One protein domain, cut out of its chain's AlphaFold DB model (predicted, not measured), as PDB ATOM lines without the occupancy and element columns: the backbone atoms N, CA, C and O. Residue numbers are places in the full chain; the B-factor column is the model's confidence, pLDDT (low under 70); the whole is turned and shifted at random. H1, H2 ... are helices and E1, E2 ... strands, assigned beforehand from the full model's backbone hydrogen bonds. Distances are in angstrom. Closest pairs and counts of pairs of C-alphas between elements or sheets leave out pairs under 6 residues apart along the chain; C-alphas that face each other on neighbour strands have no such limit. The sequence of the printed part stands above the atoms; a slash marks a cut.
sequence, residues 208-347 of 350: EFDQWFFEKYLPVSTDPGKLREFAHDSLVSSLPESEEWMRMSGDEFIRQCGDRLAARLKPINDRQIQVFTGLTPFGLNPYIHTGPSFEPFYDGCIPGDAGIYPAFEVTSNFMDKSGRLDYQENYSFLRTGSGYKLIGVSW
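This is residues 208 to 347 of the 350 residues of the protein "WG repeat protein" of Dyadobacter jiangsuensis (UniProt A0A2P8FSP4). A strongly twisted sheet of four strands, E3 to E6, has helices H1 and H3 packed on one face, with H2 packed on H3 beside edge strand E6; the small hairpin E1 and E2 sits with E1 along E6, and a long loop, residues 280 to 310, reaches out past one end of the sheet. The 140 printed residues hold H1 H2 E1 E2 H3 E3 E4 E5 E6 in chain order, a mixed class. The sheet E3 - E4 - E5 - E6 is antiparallel. The whole is compact, with a radius of gyration of the C-alphas of 14.7 A and spans of 47 by 33 by 30 A.

E3 is residues 275 to 279, E4 311 to 319 (25.9 A), E5 325 to 336 (32.4 A) and E6 339 to 346 (21.5 A), ending at C-alpha 346 (225.133, 275.791, 276.562). H1, residues 208 to 220, begins at C-alpha 208 (234.672, 293.245, 288.443). H2 is 224 to 230, E1 234 to 237, E2 246 to 249, and H3 250 to 269 (21.8 A), with a kink of 72 degrees near residue 257.

E3 to E6 form a meander, each strand the antiparallel neighbour of the one before: N 276 and O 315 are 2.9 A apart, N 314 and O 331 2.9 A, N 334 and O 341 2.8 A. H3 is on the sheet, across E6 at 88 degrees on the local plane. H2 touches H3, about perpendicular at 82 degrees, closest at C-alphas 224 and 258, 4.8 A. The closest C-alphas of E1 and E6, 235 and 343, are 4.7 A apart; in the E1 and E2 hairpin N 235 and O 248 are 2.9 A apart. O i to N i+4 pairs within hydrogen-bond range are 6 of 9 in H1, 12 of 16 in H3 and 1 of 3 in H2, where 4 of 4 O i to N i+3 pairs are.

The C-alphas farthest apart, 300 and 322, are 47.1 A apart. The printed part has no cut. The link E3 to E4 is long. Seven residues, 281, 300 and 302 to 306, are under 70 in pLDDT.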
ATOM      1  N   GLU A 208     233.686 294.228 287.959       96.38
ATOM      2  CA  GLU A 208     234.672 293.245 288.443       96.38
ATOM      3  C   GLU A 208     234.734 292.037 287.494       96.38
ATOM      4  O   GLU A 208     235.822 291.623 287.083       96.38
ATOM      5  N   PHE A 209     233.571 291.503 287.111       97.31
ATOM      6  CA  PHE A 209     233.479 290.357 286.215       97.31
ATOM      7  C   PHE A 209     233.973 290.679 284.808       97.31
ATOM      8  O   PHE A 209     234.748 289.900 284.263       97.31
ATOM      9  N   ASP A 210     233.591 291.821 284.236       97.12
ATOM     10  CA  ASP A 210     234.025 292.225 282.898       97.12
ATOM     11  C   ASP A 210     235.549 292.357 282.832       97.12
ATOM     12  O   ASP A 210     236.188 291.750 281.968       97.12
ATOM     13  N   GLN A 211     236.157 293.074 283.783       97.12
ATOM     14  CA  GLN A 211     237.616 293.183 283.868       97.12
ATOM     15  C   GLN A 211     238.261 291.798 283.991       97.12
ATOM     16  O   GLN A 211     239.167 291.461 283.229       97.12
ATOM     17  N   TRP A 212     237.763 290.946 284.890       97.56
ATOM     18  CA  TRP A 212     238.276 289.585 285.040       97.56
ATOM     19  C   TRP A 212     238.142 288.754 283.752       97.56
ATOM     20  O   TRP A 212     239.095 288.083 283.343       97.56
ATOM     21  N   PHE A 213     236.984 288.790 283.099       98.00
ATOM     22  CA  PHE A 213     236.698 287.966 281.932       98.00
ATOM     23  C   PHE A 213     237.598 288.358 280.756       98.00
ATOM     24  O   PHE A 213     238.260 287.499 280.167       98.00
ATOM     25  N   PHE A 214     237.681 289.655 280.454       96.62
ATOM     26  CA  PHE A 214     238.441 290.154 279.311       96.62
ATOM     27  C   PHE A 214     239.953 290.214 279.555       96.62
ATOM     28  O   PHE A 214     240.719 289.998 278.616       96.62
ATOM     29  N   GLU A 215     240.407 290.474 280.784       96.56
ATOM     30  CA  GLU A 215     241.835 290.676 281.074       96.56
ATOM     31  C   GLU A 215     242.524 289.441 281.663       96.56
ATOM     32  O   GLU A 215     243.749 289.328 281.583       96.56
ATOM     33  N   LYS A 216     241.769 288.495 282.241       96.38
ATOM     34  CA  LYS A 216     242.333 287.300 282.887       96.38
ATOM     35  C   LYS A 216     241.883 285.989 282.253       96.38
ATOM     36  O   LYS A 216     242.732 285.128 282.039       96.38
ATOM     37  N   TYR A 217     240.593 285.819 281.960       97.62
ATOM     38  CA  TYR A 217     240.064 284.548 281.448       97.62
ATOM     39  C   TYR A 217     240.305 284.363 279.941       97.62
ATOM     40  O   TYR A 217     240.936 283.386 279.534       97.62
ATOM     41  N   LEU A 218     239.864 285.306 279.102       96.69
ATOM     42  CA  LEU A 218     240.012 285.210 277.643       96.69
ATOM     43  C   LEU A 218     241.470 285.120 277.149       96.69
ATOM     44  O   LEU A 218     241.736 284.296 276.275       96.69
ATOM     45  N   PRO A 219     242.455 285.857 277.703       96.88
ATOM     46  CA  PRO A 219     243.830 285.795 277.201       96.88
ATOM     47  C   PRO A 219     244.489 284.413 277.314       96.88
ATOM     48  O   PRO A 219     245.457 284.127 276.611       96.88
ATOM     49  N   VAL A 220     243.980 283.553 278.199       96.06
ATOM     50  CA  VAL A 220     244.464 282.179 278.389       96.06
ATOM     51  C   VAL A 220     243.497 281.129 277.849       96.06
ATOM     52  O   VAL A 220     243.797 279.938 277.913       96.06
ATOM     53  N   SER A 221     242.361 281.543 277.281       94.19
ATOM     54  CA  SER A 221     241.270 280.636 276.928       94.19
ATOM     55  C   SER A 221     241.548 279.747 275.719       94.19
ATOM     56  O   SER A 221     240.732 278.894 275.393       94.19
ATOM     57  N   THR A 222     242.677 279.934 275.031       92.44
ATOM     58  CA  THR A 222     243.115 279.059 273.934       92.44
ATOM     59  C   THR A 222     243.931 277.856 274.413       92.44
ATOM     60  O   THR A 222     244.345 277.046 273.590       92.44
ATOM     61  N   ASP A 223     244.197 277.750 275.718       95.50
ATOM     62  CA  ASP A 223     244.955 276.664 276.342       95.50
ATOM     63  C   ASP A 223     244.034 275.862 277.285       95.50
ATOM     64  O   ASP A 223     243.722 276.329 278.388       95.50
ATOM     65  N   PRO A 224     243.592 274.650 276.889       93.88
ATOM     66  CA  PRO A 224     242.743 273.799 277.721       93.88
ATOM     67  C   PRO A 224     243.321 273.502 279.109       93.88
ATOM     68  O   PRO A 224     242.562 273.398 280.074       93.88
ATOM     69  N   GLY A 225     244.648 273.405 279.238       93.12
ATOM     70  CA  GLY A 225     245.303 273.167 280.523       93.12
ATOM     71  C   GLY A 225     245.076 274.321 281.496       93.12
ATOM     72  O   GLY A 225     244.755 274.093 282.660       93.12
ATOM     73  N   LYS A 226     245.147 275.564 281.003       96.06
ATOM     74  CA  LYS A 226     244.860 276.766 281.804       96.06
ATOM     75  C   LYS A 226     243.377 276.927 282.100       96.06
ATOM     76  O   LYS A 226     243.019 277.360 283.191       96.06
ATOM     77  N   LEU A 227     242.500 276.544 281.169       95.81
ATOM     78  CA  LEU A 227     241.049 276.596 281.379       95.81
ATOM     79  C   LEU A 227     240.600 275.763 282.588       95.81
ATOM     80  O   LEU A 227     239.641 276.144 283.259       95.81
ATOM     81  N   ARG A 228     241.317 274.686 282.936       96.50
ATOM     82  CA  ARG A 228     241.022 273.899 284.144       96.50
ATOM     83  C   ARG A 228     241.122 274.710 285.434       96.50
ATOM     84  O   ARG A 228     240.316 274.489 286.338       96.50
ATOM     85  N   GLU A 229     242.053 275.658 285.517       95.31
ATOM     86  CA  GLU A 229     242.204 276.542 286.683       95.31
ATOM     87  C   GLU A 229     240.976 277.436 286.887       95.31
ATOM     88  O   GLU A 229     240.686 277.861 288.008       95.31
ATOM     89  N   PHE A 230     240.227 277.695 285.816       97.12
ATOM     90  CA  PHE A 230     239.003 278.489 285.819       97.12
ATOM     91  C   PHE A 230     237.740 277.636 285.757       97.12
ATOM     92  O   PHE A 230     236.654 278.193 285.796       97.12
ATOM     93  N   ALA A 231     237.838 276.311 285.689       97.38
ATOM     94  CA  ALA A 231     236.683 275.429 285.738       97.38
ATOM     95  C   ALA A 231     236.307 275.126 287.194       97.38
ATOM     96  O   ALA A 231     237.175 274.892 288.040       97.38
ATOM     97  N   HIS A 232     235.010 275.130 287.487       97.56
ATOM     98  CA  HIS A 232     234.498 274.593 288.740       97.56
ATOM     99  C   HIS A 232     234.723 273.072 288.791       97.56
ATOM    100  O   HIS A 232     234.843 272.417 287.757       97.56
ATOM    101  N   ASP A 233     234.770 272.481 289.987       95.62
ATOM    102  CA  ASP A 233     235.004 271.035 290.123       95.62
ATOM    103  C   ASP A 233     233.826 270.190 289.625       95.62
ATOM    104  O   ASP A 233     234.004 269.015 289.309       95.62
ATOM    105  N   SER A 234     232.646 270.796 289.496       95.69
ATOM    106  CA  SER A 234     231.477 270.226 288.833       95.69
ATOM    107  C   SER A 234     230.905 271.221 287.830       95.69
ATOM    108  O   SER A 234     230.681 272.380 288.183       95.69
ATOM    109  N   LEU A 235     230.658 270.764 286.601       96.56
ATOM    110  CA  LEU A 235     229.988 271.535 285.559       96.56
ATOM    111  C   LEU A 235     228.680 270.867 285.150       96.56
ATOM    112  O   LEU A 235     228.566 269.640 285.126       96.56
ATOM    113  N   VAL A 236     227.716 271.704 284.781       94.50
ATOM    114  CA  VAL A 236     226.397 271.308 284.288       94.50
ATOM    115  C   VAL A 236     226.209 271.967 282.935       94.50
ATOM    116  O   VAL A 236     226.116 273.186 282.854       94.50
ATOM    117  N   SER A 237     226.239 271.178 281.865       94.31
ATOM    118  CA  SER A 237     226.299 271.706 280.501       94.31
ATOM    119  C   SER A 237     225.196 271.138 279.620       94.31
ATOM    120  O   SER A 237     224.868 269.956 279.706       94.31
ATOM    121  N   SER A 238     224.648 271.979 278.750       94.19
ATOM    122  CA  SER A 238     223.811 271.551 277.635       94.19
ATOM    123  C   SER A 238     224.722 271.389 276.423       94.19
ATOM    124  O   SER A 238     225.274 272.363 275.901       94.19
ATOM    125  N   LEU A 239     224.956 270.132 276.044       92.38
ATOM    126  CA  LEU A 239     225.858 269.773 274.959       92.38
ATOM    127  C   LEU A 239     225.055 269.278 273.750       92.38
ATOM    128  O   LEU A 239     224.098 268.534 273.941       92.38
ATOM    129  N   PRO A 240     225.452 269.624 272.514       88.75
ATOM    130  CA  PRO A 240     224.704 269.258 271.311       88.75
ATOM    131  C   PRO A 240     224.517 267.751 271.077       88.75
ATOM    132  O   PRO A 240     223.631 267.340 270.329       88.75
ATOM    133  N   GLU A 241     225.381 266.937 271.679       88.00
ATOM    134  CA  GLU A 241     225.340 265.475 271.656       88.00
ATOM    135  C   GLU A 241     224.386 264.843 272.691       88.00
ATOM    136  O   GLU A 241     224.276 263.619 272.727       88.00
ATOM    137  N   SER A 242     223.704 265.638 273.524       87.81
ATOM    138  CA  SER A 242     222.807 265.160 274.583       87.81
ATOM    139  C   SER A 242     221.476 265.915 274.590       87.81
ATOM    140  O   SER A 242     221.441 267.136 274.462       87.81
ATOM    141  N   GLU A 243     220.373 265.192 274.797       85.25
ATOM    142  CA  GLU A 243     219.048 265.790 275.032       85.25
ATOM    143  C   GLU A 243     218.854 266.232 276.495       85.25
ATOM    144  O   GLU A 243     217.967 267.028 276.794       85.25
ATOM    145  N   GLU A 244     219.704 265.752 277.409       88.75
ATOM    146  CA  GLU A 244     219.675 266.078 278.837       88.75
ATOM    147  C   GLU A 244     220.900 266.900 279.270       88.75
ATOM    148  O   GLU A 244     221.948 266.905 278.612       88.75
ATOM    149  N   TRP A 245     220.786 267.562 280.426       89.31
ATOM    150  CA  TRP A 245     221.903 268.250 281.072       89.31
ATOM    151  C   TRP A 245     223.012 267.267 281.453       89.31
ATOM    152  O   TRP A 245     222.829 266.386 282.293       89.31
ATOM    153  N   MET A 246     224.196 267.481 280.889       93.38
ATOM    154  CA  MET A 246     225.387 266.691 281.167       93.38
ATOM    155  C   MET A 246     226.083 267.213 282.419       93.38
ATOM    156  O   MET A 246     226.392 268.401 282.525       93.38
ATOM    157  N   ARG A 247     226.358 266.311 283.362       94.25
ATOM    158  CA  ARG A 247     227.078 266.613 284.603       94.25
ATOM    159  C   ARG A 247     228.432 265.936 284.572       94.25
ATOM    160  O   ARG A 247     228.502 264.723 284.414       94.25
ATOM    161  N   MET A 248     229.487 266.722 284.722       94.94
ATOM    162  CA  MET A 248     230.866 266.246 284.624       94.94
ATOM    163  C   MET A 248     231.712 266.889 285.717       94.94
ATOM    164  O   MET A 248     231.392 267.985 286.191       94.94
ATOM    165  N   SER A 249     232.804 266.234 286.107       97.19
ATOM    166  CA  SER A 249     233.824 266.932 286.891       97.19
ATOM    167  C   SER A 249     234.546 267.969 286.027       97.19
ATOM    168  O   SER A 249     234.574 267.853 284.799       97.19
ATOM    169  N   GLY A 250     235.178 268.961 286.656       96.50
ATOM    170  CA  GLY A 250     236.019 269.935 285.954       96.50
ATOM    171  C   GLY A 250     237.114 269.275 285.115       96.50
ATOM    172  O   GLY A 250     237.314 269.630 283.955       96.50
ATOM    173  N   ASP A 251     237.777 268.256 285.665       97.44
ATOM    174  CA  ASP A 251     238.819 267.499 284.961       97.44
ATOM    175  C   ASP A 251     238.266 266.728 283.761       97.44
ATOM    176  O   ASP A 251     238.865 266.707 282.683       97.44
ATOM    177  N   GLU A 252     237.102 266.101 283.928       97.62
ATOM    178  CA  GLU A 252     236.462 265.346 282.862       97.62
ATOM    179  C   GLU A 252     235.979 266.261 281.734       97.62
ATOM    180  O   GLU A 252     236.210 265.957 280.562       97.62
ATOM    181  N   PHE A 253     235.373 267.397 282.084       97.44
ATOM    182  CA  PHE A 253     234.929 268.399 281.124       97.44
ATOM    183  C   PHE A 253     236.104 268.955 280.320       97.44
ATOM    184  O   PHE A 253     236.040 268.989 279.097       97.44
ATOM    185  N   ILE A 254     237.211 269.339 280.962       97.69
ATOM    186  CA  ILE A 254     238.381 269.854 280.235       97.69
ATOM    187  C   ILE A 254     238.983 268.782 279.324       97.69
ATOM    188  O   ILE A 254     239.308 269.071 278.174       97.69
ATOM    189  N   ARG A 255     239.066 267.528 279.782       97.50
ATOM    190  CA  ARG A 255     239.571 266.418 278.962       97.50
ATOM    191  C   ARG A 255     238.705 266.145 277.725       97.50
ATOM    192  O   ARG A 255     239.252 265.768 276.694       97.50
ATOM    193  N   GLN A 256     237.380 266.265 277.825       95.69
ATOM    194  CA  GLN A 256     236.459 265.935 276.724       95.69
ATOM    195  C   GLN A 256     236.099 267.138 275.845       95.69
ATOM    196  O   GLN A 256     235.922 266.998 274.638       95.69
ATOM    197  N   CYS A 257     235.979 268.318 276.448       96.75
ATOM    198  CA  CYS A 257     235.423 269.517 275.831       96.75
ATOM    199  C   CYS A 257     236.406 270.693 275.797       96.75
ATOM    200  O   CYS A 257     236.073 271.708 275.193       96.75
ATOM    201  N   GLY A 258     237.597 270.591 276.398       97.06
ATOM    202  CA  GLY A 258     238.550 271.700 276.517       97.06
ATOM    203  C   GLY A 258     238.979 272.293 275.175       97.06
ATOM    204  O   GLY A 258     238.919 273.507 275.004       97.06
ATOM    205  N   ASP A 259     239.309 271.452 274.190       97.44
ATOM    206  CA  ASP A 259     239.644 271.913 272.833       97.44
ATOM    207  C   ASP A 259     238.455 272.611 272.156       97.44
ATOM    208  O   ASP A 259     238.615 273.634 271.487       97.44
ATOM    209  N   ARG A 260     237.235 272.091 272.363       95.81
ATOM    210  CA  ARG A 260     236.000 272.686 271.830       95.81
ATOM    211  C   ARG A 260     235.710 274.033 272.496       95.81
ATOM    212  O   ARG A 260     235.386 274.990 271.799       95.81
ATOM    213  N   LEU A 261     235.867 274.124 273.818       97.00
ATOM    214  CA  LEU A 261     235.736 275.364 274.582       97.00
ATOM    215  C   LEU A 261     236.742 276.406 274.085       97.00
ATOM    216  O   LEU A 261     236.349 277.525 273.765       97.00
ATOM    217  N   ALA A 262     238.012 276.025 273.938       97.50
ATOM    218  CA  ALA A 262     239.059 276.903 273.431       97.50
ATOM    219  C   ALA A 262     238.760 277.403 272.010       97.50
ATOM    220  O   ALA A 262     238.873 278.600 271.734       97.50
ATOM    221  N   ALA A 263     238.314 276.515 271.116       95.50
ATOM    222  CA  ALA A 263     237.935 276.876 269.753       95.50
ATOM    223  C   ALA A 263     236.755 277.861 269.708       95.50
ATOM    224  O   ALA A 263     236.778 278.792 268.904       95.50
ATOM    225  N   ARG A 264     235.753 277.694 270.584       93.81
ATOM    226  CA  ARG A 264     234.584 278.586 270.668       93.81
ATOM    227  C   ARG A 264     234.892 279.931 271.334       93.81
ATOM    228  O   ARG A 264     234.338 280.948 270.928       93.81
ATOM    229  N   LEU A 265     235.819 279.968 272.292       95.81
ATOM    230  CA  LEU A 265     236.275 281.212 272.926       95.81
ATOM    231  C   LEU A 265     237.262 282.002 272.057       95.81
ATOM    232  O   LEU A 265     237.345 283.222 272.178       95.81
ATOM    233  N   LYS A 266     237.993 281.344 271.150       95.44
ATOM    234  CA  LYS A 266     238.966 282.000 270.267       95.44
ATOM    235  C   LYS A 266     238.396 283.191 269.474       95.44
ATOM    236  O   LYS A 266     239.001 284.257 269.551       95.44
ATOM    237  N   PRO A 267     237.275 283.089 268.735       94.12
ATOM    238  CA  PRO A 267     236.742 284.236 267.998       94.12
ATOM    239  C   PRO A 267     236.237 285.359 268.915       94.12
ATOM    240  O   PRO A 267     236.228 286.515 268.499       94.12
ATOM    241  N   ILE A 268     235.857 285.058 270.160       94.69
ATOM    242  CA  ILE A 268     235.527 286.073 271.171       94.69
ATOM    243  C   ILE A 268     236.807 286.814 271.588       94.69
ATOM    244  O   ILE A 268     236.850 288.042 271.556       94.69
ATOM    245  N   ASN A 269     237.877 286.074 271.897       94.19
ATOM    246  CA  ASN A 269     239.184 286.635 272.255       94.19
ATOM    247  C   ASN A 269     239.794 287.472 271.111       94.19
ATOM    248  O   ASN A 269     240.323 288.560 271.335       94.19
ATOM    249  N   ASP A 270     239.635 287.016 269.867       94.19
ATOM    250  CA  ASP A 270     240.061 287.728 268.657       94.19
ATOM    251  C   ASP A 270     239.131 288.902 268.284       94.19
ATOM    252  O   ASP A 270     239.354 289.566 267.269       94.19
ATOM    253  N   ARG A 271     238.079 289.161 269.077       92.25
ATOM    254  CA  ARG A 271     237.065 290.211 268.858       92.25
ATOM    255  C   ARG A 271     236.315 290.091 267.526       92.25
ATOM    256  O   ARG A 271     235.858 291.087 266.969       92.25
ATOM    257  N   GLN A 272     236.183 288.870 267.014       92.69
ATOM    258  CA  GLN A 272     235.402 288.551 265.814       92.69
ATOM    259  C   GLN A 272     233.916 288.367 266.132       92.69
ATOM    260  O   GLN A 272     233.073 288.589 265.267       92.69
ATOM    261  N   ILE A 273     233.599 287.971 267.368       90.62
ATOM    262  CA  ILE A 273     232.233 287.801 267.865       90.62
ATOM    263  C   ILE A 273     232.013 288.729 269.056       90.62
ATOM    264  O   ILE A 273     232.853 288.819 269.950       90.62
ATOM    265  N   GLN A 274     230.871 289.417 269.059       87.38
ATOM    266  CA  GLN A 274     230.429 290.193 270.210       87.38
ATOM    267  C   GLN A 274     229.805 289.275 271.258       87.38
ATOM    268  O   GLN A 274     229.058 288.345 270.933       87.38
ATOM    269  N   VAL A 275     230.087 289.582 272.517       94.81
ATOM    270  CA  VAL A 275     229.483 288.917 273.667       94.81
ATOM    271  C   VAL A 275     228.764 289.928 274.542       94.81
ATOM    272  O   VAL A 275     229.183 291.082 274.637       94.81
ATOM    273  N   PHE A 276     227.695 289.478 275.183       95.06
ATOM    274  CA  PHE A 276     227.064 290.174 276.293       95.06
ATOM    275  C   PHE A 276     227.424 289.442 277.583       95.06
ATOM    276  O   PHE A 276     227.281 288.224 277.656       95.06
ATOM    277  N   THR A 277     227.903 290.174 278.579       95.56
ATOM    278  CA  THR A 277     228.118 289.669 279.933       95.56
ATOM    279  C   THR A 277     226.976 290.170 280.810       95.56
ATOM    280  O   THR A 277     226.561 291.323 280.700       95.56
ATOM    281  N   GLY A 278     226.449 289.314 281.677       92.94
ATOM    282  CA  GLY A 278     225.331 289.688 282.531       92.94
ATOM    283  C   GLY A 278     225.347 288.953 283.853       92.94
ATOM    284  O   GLY A 278     225.403 287.726 283.891       92.94
ATOM    285  N   LEU A 279     225.255 289.711 284.937       91.00
ATOM    286  CA  LEU A 279     224.925 289.188 286.251       91.00
ATOM    287  C   LEU A 279     223.550 288.501 286.229       91.00
ATOM    288  O   LEU A 279     222.577 289.062 285.718       91.00
ATOM    289  N   THR A 280     223.441 287.314 286.825       86.25
ATOM    290  CA  THR A 280     222.154 286.634 286.977       86.25
ATOM    291  C   THR A 280     221.403 287.224 288.184       86.25
ATOM    292  O   THR A 280     221.884 287.121 289.315       86.25
ATOM    293  N   PRO A 281     220.207 287.827 288.008       67.25
ATOM    294  CA  PRO A 281     219.502 288.536 289.091       67.25
ATOM    295  C   PRO A 281     219.126 287.648 290.284       67.25
ATOM    296  O   PRO A 281     218.911 288.123 291.394       67.25
ATOM    297  N   PHE A 282     219.040 286.346 290.030       71.06
ATOM    298  CA  PHE A 282     218.678 285.312 290.986       71.06
ATOM    299  C   PHE A 282     219.898 284.496 291.443       71.06
ATOM    300  O   PHE A 282     219.749 283.516 292.157       71.06
ATOM    301  N   GLY A 283     221.116 284.864 291.039       80.69
ATOM    302  CA  GLY A 283     222.322 284.125 291.399       80.69
ATOM    303  C   GLY A 283     222.351 282.706 290.824       80.69
ATOM    304  O   GLY A 283     221.951 282.466 289.679       80.69
ATOM    305  N   LEU A 284     222.888 281.770 291.610       86.50
ATOM    306  CA  LEU A 284     223.084 280.373 291.228       86.50
ATOM    307  C   LEU A 284     221.765 279.585 291.298       86.50
ATOM    308  O   LEU A 284     221.116 279.539 292.342       86.50
ATOM    309  N   ASN A 285     221.384 278.922 290.201       85.50
ATOM    310  CA  ASN A 285     220.149 278.136 290.139       85.50
ATOM    311  C   ASN A 285     220.287 276.800 290.911       85.50
ATOM    312  O   ASN A 285     220.997 275.905 290.431       85.50
ATOM    313  N   PRO A 286     219.562 276.609 292.034       83.75
ATOM    314  CA  PRO A 286     219.703 275.431 292.891       83.75
ATOM    315  C   PRO A 286     219.131 274.143 292.294       83.75
ATOM    316  O   PRO A 286     219.455 273.058 292.766       83.75
ATOM    317  N   TYR A 287     218.308 274.234 291.247       84.38
ATOM    318  CA  TYR A 287     217.753 273.071 290.550       84.38
ATOM    319  C   TYR A 287     218.694 272.550 289.458       84.38
ATOM    320  O   TYR A 287     218.659 271.369 289.108       84.38
ATOM    321  N   ILE A 288     219.564 273.419 288.934       87.62
ATOM    322  CA  ILE A 288     220.551 273.065 287.911       87.62
ATOM    323  C   ILE A 288     221.879 272.695 288.569       87.62
ATOM    324  O   ILE A 288     222.426 271.636 288.266       87.62
ATOM    325  N   HIS A 289     222.393 273.513 289.485       90.44
ATOM    326  CA  HIS A 289     223.720 273.346 290.080       90.44
ATOM    327  C   HIS A 289     223.639 272.635 291.436       90.44
ATOM    328  O   HIS A 289     223.760 273.237 292.498       90.44
ATOM    329  N   THR A 290     223.401 271.326 291.402       87.75
ATOM    330  CA  THR A 290     223.209 270.498 292.600       87.75
ATOM    331  C   THR A 290     224.485 269.770 293.032       87.75
ATOM    332  O   THR A 290     225.385 269.514 292.232       87.75
ATOM    333  N   GLY A 291     224.534 269.379 294.307       86.88
ATOM    334  CA  GLY A 291     225.568 268.513 294.875       86.88
ATOM    335  C   GLY A 291     226.599 269.232 295.758       86.88
ATOM    336  O   GLY A 291     226.614 270.463 295.824       86.88
ATOM    337  N   PRO A 292     227.500 268.471 296.414       88.94
ATOM    338  CA  PRO A 292     228.322 268.976 297.519       88.94
ATOM    339  C   PRO A 292     229.273 270.120 297.159       88.94
ATOM    340  O   PRO A 292     229.639 270.914 298.017       88.94
ATOM    341  N   SER A 293     229.687 270.217 295.893       91.12
ATOM    342  CA  SER A 293     230.563 271.303 295.436       91.12
ATOM    343  C   SER A 293     229.833 272.643 295.307       91.12
ATOM    344  O   SER A 293     230.476 273.681 295.411       91.12
ATOM    345  N   PHE A 294     228.507 272.631 295.124       90.69
ATOM    346  CA  PHE A 294     227.690 273.841 295.029       90.69
ATOM    347  C   PHE A 294     227.035 274.245 296.359       90.69
ATOM    348  O   PHE A 294     226.742 275.420 296.556       90.69
ATOM    349  N   GLU A 295     226.863 273.305 297.298       87.44
ATOM    350  CA  GLU A 295     226.298 273.544 298.639       87.44
ATOM    351  C   GLU A 295     226.868 274.765 299.394       87.44
ATOM    352  O   GLU A 295     226.086 275.473 300.039       87.44
ATOM    353  N   PRO A 296     228.181 275.075 299.328       87.50
ATOM    354  CA  PRO A 296     228.738 276.251 299.998       87.50
ATOM    355  C   PRO A 296     228.227 277.598 299.468       87.50
ATOM    356  O   PRO A 296     228.338 278.592 300.181       87.50
ATOM    357  N   PHE A 297     227.682 277.638 298.247       86.69
ATOM    358  CA  PHE A 297     227.194 278.860 297.596       86.69
ATOM    359  C   PHE A 297     225.691 279.093 297.801       86.69
ATOM    360  O   PHE A 297     225.137 280.060 297.282       86.69
ATOM    361  N   TYR A 298     225.033 278.227 298.578       82.44
ATOM    362  CA  TYR A 298     223.651 278.407 299.003       82.44
ATOM    363  C   TYR A 298     223.593 278.851 300.474       82.44
ATOM    364  O   TYR A 298     224.135 278.202 301.382       82.44
ATOM    365  N   ASP A 299     222.877 279.946 300.721       71.31
ATOM    366  CA  ASP A 299     222.513 280.463 302.048       71.31
ATOM    367  C   ASP A 299     221.300 279.739 302.654       71.31
ATOM    368  O   ASP A 299     220.974 279.943 303.820       71.31
ATOM    369  N   GLY A 300     220.678 278.824 301.905       67.75
ATOM    370  CA  GLY A 300     219.406 278.218 302.296       67.75
ATOM    371  C   GLY A 300     218.216 279.116 301.969       67.75
ATOM    372  O   GLY A 300     217.132 278.896 302.489       67.75
ATOM    373  N   CYS A 301     218.408 280.123 301.121       72.50
ATOM    374  CA  CYS A 301     217.339 280.839 300.462       72.50
ATOM    375  C   CYS A 301     217.277 280.405 299.000       72.50
ATOM    376  O   CYS A 301     218.287 280.041 298.394       72.50
ATOM    377  N   ILE A 302     216.073 280.407 298.428       65.06
ATOM    378  CA  ILE A 302     215.893 280.201 296.994       65.06
ATOM    379  C   ILE A 302     215.353 281.496 296.382       65.06
ATOM    380  O   ILE A 302     214.374 282.046 296.894       65.06
ATOM    381  N   PRO A 303     215.982 281.984 295.302       58.03
ATOM    382  CA  PRO A 303     217.241 281.485 294.743       58.03
ATOM    383  C   PRO A 303     218.437 281.885 295.647       58.03
ATOM    384  O   PRO A 303     218.261 282.733 296.523       58.03
ATOM    385  N   GLY A 304     219.583 281.196 295.515       58.69
ATOM    386  CA  GLY A 304     220.716 281.226 296.467       58.69
ATOM    387  C   GLY A 304     221.357 282.600 296.715       58.69
ATOM    388  O   GLY A 304     220.901 283.610 296.187       58.69
ATOM    389  N   ASP A 305     222.457 282.640 297.479       66.88
ATOM    390  CA  ASP A 305     223.110 283.887 297.915       66.88
ATOM    391  C   ASP A 305     223.796 284.647 296.762       66.88
ATOM    392  O   ASP A 305     225.023 284.652 296.605       66.88
ATOM    393  N   ALA A 306     222.992 285.340 295.955       65.75
ATOM    394  CA  ALA A 306     223.463 286.246 294.915       65.75
ATOM    395  C   ALA A 306     224.269 287.427 295.494       65.75
ATOM    396  O   ALA A 306     224.997 288.088 294.758       65.75
ATOM    397  N   GLY A 307     224.155 287.688 296.802       76.31
ATOM    398  CA  GLY A 307     224.832 288.785 297.482       76.31
ATOM    399  C   GLY A 307     226.314 288.551 297.739       76.31
ATOM    400  O   GLY A 307     227.065 289.520 297.751       76.31
ATOM    401  N   ILE A 308     226.737 287.302 297.963       82.25
ATOM    402  CA  ILE A 308     228.153 286.940 298.178       82.25
ATOM    403  C   ILE A 308     228.746 286.253 296.943       82.25
ATOM    404  O   ILE A 308     229.882 286.557 296.542       82.25
ATOM    405  N   TYR A 309     227.982 285.335 296.345       88.88
ATOM    406  CA  TYR A 309     228.422 284.450 295.267       88.88
ATOM    407  C   TYR A 309     227.539 284.602 294.021       88.88
ATOM    408  O   TYR A 309     226.858 283.658 293.614       88.88
ATOM    409  N   PRO A 310     227.541 285.789 293.388       91.38
ATOM    410  CA  PRO A 310     226.788 286.004 292.164       91.38
ATOM    411  C   PRO A 310     227.236 285.067 291.038       91.38
ATOM    412  O   PRO A 310     228.425 284.748 290.901       91.38
ATOM    413  N   ALA A 311     226.278 284.679 290.199       93.31
ATOM    414  CA  ALA A 311     226.540 283.987 288.947       93.31
ATOM    415  C   ALA A 311     226.410 284.952 287.761       93.31
ATOM    416  O   ALA A 311     225.759 285.991 287.846       93.31
ATOM    417  N   PHE A 312     227.083 284.622 286.667       95.81
ATOM    418  CA  PHE A 312     227.161 285.438 285.463       95.81
ATOM    419  C   PHE A 312     226.960 284.568 284.242       95.81
ATOM    420  O   PHE A 312     227.419 283.430 284.197       95.81
ATOM    421  N   GLU A 313     226.345 285.144 283.225       96.31
ATOM    422  CA  GLU A 313     226.262 284.567 281.898       96.31
ATOM    423  C   GLU A 313     227.110 285.387 280.937       96.31
ATOM    424  O   GLU A 313     227.098 286.620 280.957       96.31
ATOM    425  N   VAL A 314     227.840 284.691 280.074       97.69
ATOM    426  CA  VAL A 314     228.421 285.276 278.870       97.69
ATOM    427  C   VAL A 314     227.688 284.691 277.680       97.69
ATOM    428  O   VAL A 314     227.794 283.496 277.416       97.69
ATOM    429  N   THR A 315     226.971 285.530 276.946       97.12
ATOM    430  CA  THR A 315     226.225 285.135 275.755       97.12
ATOM    431  C   THR A 315     226.974 285.579 274.510       97.12
ATOM    432  O   THR A 315     227.131 286.775 274.264       97.12
ATOM    433  N   SER A 316     227.433 284.627 273.700       95.31
ATOM    434  CA  SER A 316     228.016 284.910 272.386       95.31
ATOM    435  C   SER A 316     226.954 284.885 271.300       95.31
ATOM    436  O   SER A 316     226.222 283.901 271.180       95.31
ATOM    437  N   ASN A 317     226.906 285.946 270.493       92.19
ATOM    438  CA  ASN A 317     225.925 286.116 269.426       92.19
ATOM    439  C   ASN A 317     226.535 285.765 268.068       92.19
ATOM    440  O   ASN A 317     227.464 286.429 267.605       92.19
ATOM    441  N   PHE A 318     225.973 284.764 267.403       89.62
ATOM    442  CA  PHE A 318     226.350 284.394 266.046       89.62
ATOM    443  C   PHE A 318     225.352 285.013 265.074       89.62
ATOM    444  O   PHE A 318     224.143 284.812 265.195       89.62
ATOM    445  N   MET A 319     225.864 285.807 264.136       90.12
ATOM    446  CA  MET A 319     225.053 286.555 263.180       90.12
ATOM    447  C   MET A 319     225.064 285.858 261.819       90.12
ATOM    448  O   MET A 319     226.109 285.383 261.368       90.12
ATOM    449  N   ASP A 320     223.922 285.836 261.138       89.81
ATOM    450  CA  ASP A 320     223.837 285.371 259.758       89.81
ATOM    451  C   ASP A 320     224.485 286.372 258.778       89.81
ATOM    452  O   ASP A 320     224.892 287.484 259.131       89.81
ATOM    453  N   LYS A 321     224.551 286.004 257.492       91.06
ATOM    454  CA  LYS A 321     225.132 286.861 256.437       91.06
ATOM    455  C   LYS A 321     224.399 288.194 256.241       91.06
ATOM    456  O   LYS A 321     224.948 289.085 255.598       91.06
ATOM    457  N   SER A 322     223.165 288.316 256.730       92.75
ATOM    458  CA  SER A 322     222.367 289.544 256.680       92.75
ATOM    459  C   SER A 322     222.567 290.437 257.909       92.75
ATOM    460  O   SER A 322     222.032 291.544 257.946       92.75
ATOM    461  N   GLY A 323     223.349 289.985 258.896       88.94
ATOM    462  CA  GLY A 323     223.572 290.694 260.151       88.94
ATOM    463  C   GLY A 323     222.432 290.522 261.155       88.94
ATOM    464  O   GLY A 323     222.302 291.345 262.059       88.94
ATOM    465  N   ARG A 324     221.599 289.482 261.018       92.19
ATOM    466  CA  ARG A 324     220.575 289.115 262.008       92.19
ATOM    467  C   ARG A 324     221.105 288.040 262.949       92.19
ATOM    468  O   ARG A 324     221.932 287.232 262.545       92.19
ATOM    469  N   LEU A 325     220.621 288.028 264.191       91.69
ATOM    470  CA  LEU A 325     220.953 286.974 265.149       91.69
ATOM    471  C   LEU A 325     220.480 285.617 264.607       91.69
ATOM    472  O   LEU A 325     219.288 285.453 264.343       91.69
ATOM    473  N   ASP A 326     221.409 284.679 264.453       91.50
ATOM    474  CA  ASP A 326     221.154 283.303 264.020       91.50
ATOM    475  C   ASP A 326     221.001 282.384 265.240       91.50
ATOM    476  O   ASP A 326     219.962 281.753 265.457       91.50
ATOM    477  N   TYR A 327     222.013 282.372 266.111       91.81
ATOM    478  CA  TYR A 327     221.964 281.643 267.372       91.81
ATOM    479  C   TYR A 327     222.853 282.262 268.447       91.81
ATOM    480  O   TYR A 327     223.698 283.122 268.187       91.81
ATOM    481  N   GLN A 328     222.631 281.805 269.676       93.38
ATOM    482  CA  GLN A 328     223.388 282.191 270.854       93.38
ATOM    483  C   GLN A 328     223.996 280.965 271.511       93.38
ATOM    484  O   GLN A 328     223.444 279.865 271.441       93.38
ATOM    485  N   GLU A 329     225.111 281.186 272.185       95.12
ATOM    486  CA  GLU A 329     225.705 280.218 273.097       95.12
ATOM    487  C   GLU A 329     226.012 280.898 274.414       95.12
ATOM    488  O   GLU A 329     226.301 282.095 274.429       95.12
ATOM    489  N   ASN A 330     225.948 280.133 275.500       96.25
ATOM    490  CA  ASN A 330     226.113 280.662 276.845       96.25
ATOM    491  C   ASN A 330     227.262 279.974 277.577       96.25
ATOM    492  O   ASN A 330     227.482 278.767 277.427       96.25
ATOM    493  N   TYR A 331     227.968 280.760 278.380       97.56
ATOM    494  CA  TYR A 331     229.004 280.317 279.300       97.56
ATOM    495  C   TYR A 331     228.644 280.849 280.684       97.56
ATOM    496  O   TYR A 331     228.698 282.058 280.920       97.56
ATOM    497  N   SER A 332     228.291 279.938 281.583       97.06
ATOM    498  CA  SER A 332     227.844 280.269 282.929       97.06
ATOM    499  C   SER A 332     229.041 280.283 283.873       97.06
ATOM    500  O   SER A 332     229.820 279.323 283.923       97.06
ATOM    501  N   PHE A 333     229.176 281.340 284.665       97.38
ATOM    502  CA  PHE A 333     230.238 281.521 285.649       97.38
ATOM    503  C   PHE A 333     229.669 281.758 287.045       97.38
ATOM    504  O   PHE A 333     228.596 282.322 287.206       97.38
ATOM    505  N   LEU A 334     230.429 281.373 288.065       95.56
ATOM    506  CA  LEU A 334     230.130 281.621 289.469       95.56
ATOM    507  C   LEU A 334     231.299 282.343 290.124       95.56
ATOM    508  O   LEU A 334     232.447 281.903 290.008       95.56
ATOM    509  N   ARG A 335     231.022 283.427 290.849       94.44
ATOM    510  CA  ARG A 335     232.011 284.057 291.722       94.44
ATOM    511  C   ARG A 335     232.245 283.169 292.942       94.44
ATOM    512  O   ARG A 335     231.309 282.841 293.659       94.44
ATOM    513  N   THR A 336     233.496 282.807 293.211       92.62
ATOM    514  CA  THR A 336     233.891 282.012 294.388       92.62
ATOM    515  C   THR A 336     234.917 282.767 295.231       92.62
ATOM    516  O   THR A 336     235.480 283.771 294.793       92.62
ATOM    517  N   GLY A 337     235.257 282.240 296.412       88.38
ATOM    518  CA  GLY A 337     236.363 282.770 297.224       88.38
ATOM    519  C   GLY A 337     237.741 282.723 296.539       88.38
ATOM    520  O   GLY A 337     238.663 283.401 296.977       88.38
ATOM    521  N   SER A 338     237.885 281.956 295.450       89.38
ATOM    522  CA  SER A 338     239.124 281.835 294.660       89.38
ATOM    523  C   SER A 338     239.072 282.562 293.304       89.38
ATOM    524  O   SER A 338     239.938 282.357 292.453       89.38
ATOM    525  N   GLY A 339     238.058 283.409 293.091       93.19
ATOM    526  CA  GLY A 339     237.763 284.063 291.813       93.19
ATOM    527  C   GLY A 339     236.613 283.391 291.063       93.19
ATOM    528  O   GLY A 339     235.906 282.546 291.617       93.19
ATOM    529  N   TYR A 340     236.402 283.772 289.807       97.19
ATOM    530  CA  TYR A 340     235.295 283.254 289.005       97.19
ATOM    531  C   TYR A 340     235.618 281.893 288.389       97.19
ATOM    532  O   TYR A 340     236.750 281.638 287.963       97.19
ATOM    533  N   LYS A 341     234.610 281.019 288.359       97.69
ATOM    534  CA  LYS A 341     234.708 279.651 287.848       97.69
ATOM    535  C   LYS A 341     233.621 279.379 286.816       97.69
ATOM    536  O   LYS A 341     232.468 279.699 287.069       97.69
ATOM    537  N   LEU A 342     233.974 278.766 285.690       98.19
ATOM    538  CA  LEU A 342     233.034 278.225 284.714       98.19
ATOM    539  C   LEU A 342     232.266 277.066 285.361       98.19
ATOM    540  O   LEU A 342     232.878 276.093 285.806       98.19
ATOM    541  N   ILE A 343     230.941 277.175 285.405       97.25
ATOM    542  CA  ILE A 343     230.033 276.183 286.003       97.25
ATOM    543  C   ILE A 343     229.196 275.443 284.956       97.25
ATOM    544  O   ILE A 343     228.530 274.460 285.283       97.25
ATOM    545  N   GLY A 344     229.227 275.889 283.702       96.81
ATOM    546  CA  GLY A 344     228.461 275.276 282.628       96.81
ATOM    547  C   GLY A 344     228.642 275.980 281.295       96.81
ATOM    548  O   GLY A 344     229.063 277.134 281.229       96.81
ATOM    549  N   VAL A 345     228.310 275.263 280.227       97.19
ATOM    550  CA  VAL A 345     228.141 275.828 278.888       97.19
ATOM    551  C   VAL A 345     226.824 275.357 278.291       97.19
ATOM    552  O   VAL A 345     226.351 274.259 278.586       97.19
ATOM    553  N   SER A 346     226.253 276.172 277.414       95.69
ATOM    554  CA  SER A 346     225.133 275.791 276.562       95.69
ATOM    555  C   SER A 346     225.524 276.053 275.119       95.69
ATOM    556  O   SER A 346     225.590 277.207 274.689       95.69
ATOM    557  N   TRP A 347     225.792 274.983 274.378       94.75
ATOM    558  CA  TRP A 347     226.236 275.053 272.988       94.75
ATOM    559  C   TRP A 347     225.197 274.476 272.044       94.75
ATOM    560  O   TRP A 347     224.519 273.502 272.368       94.75
TER     561      TRP A 347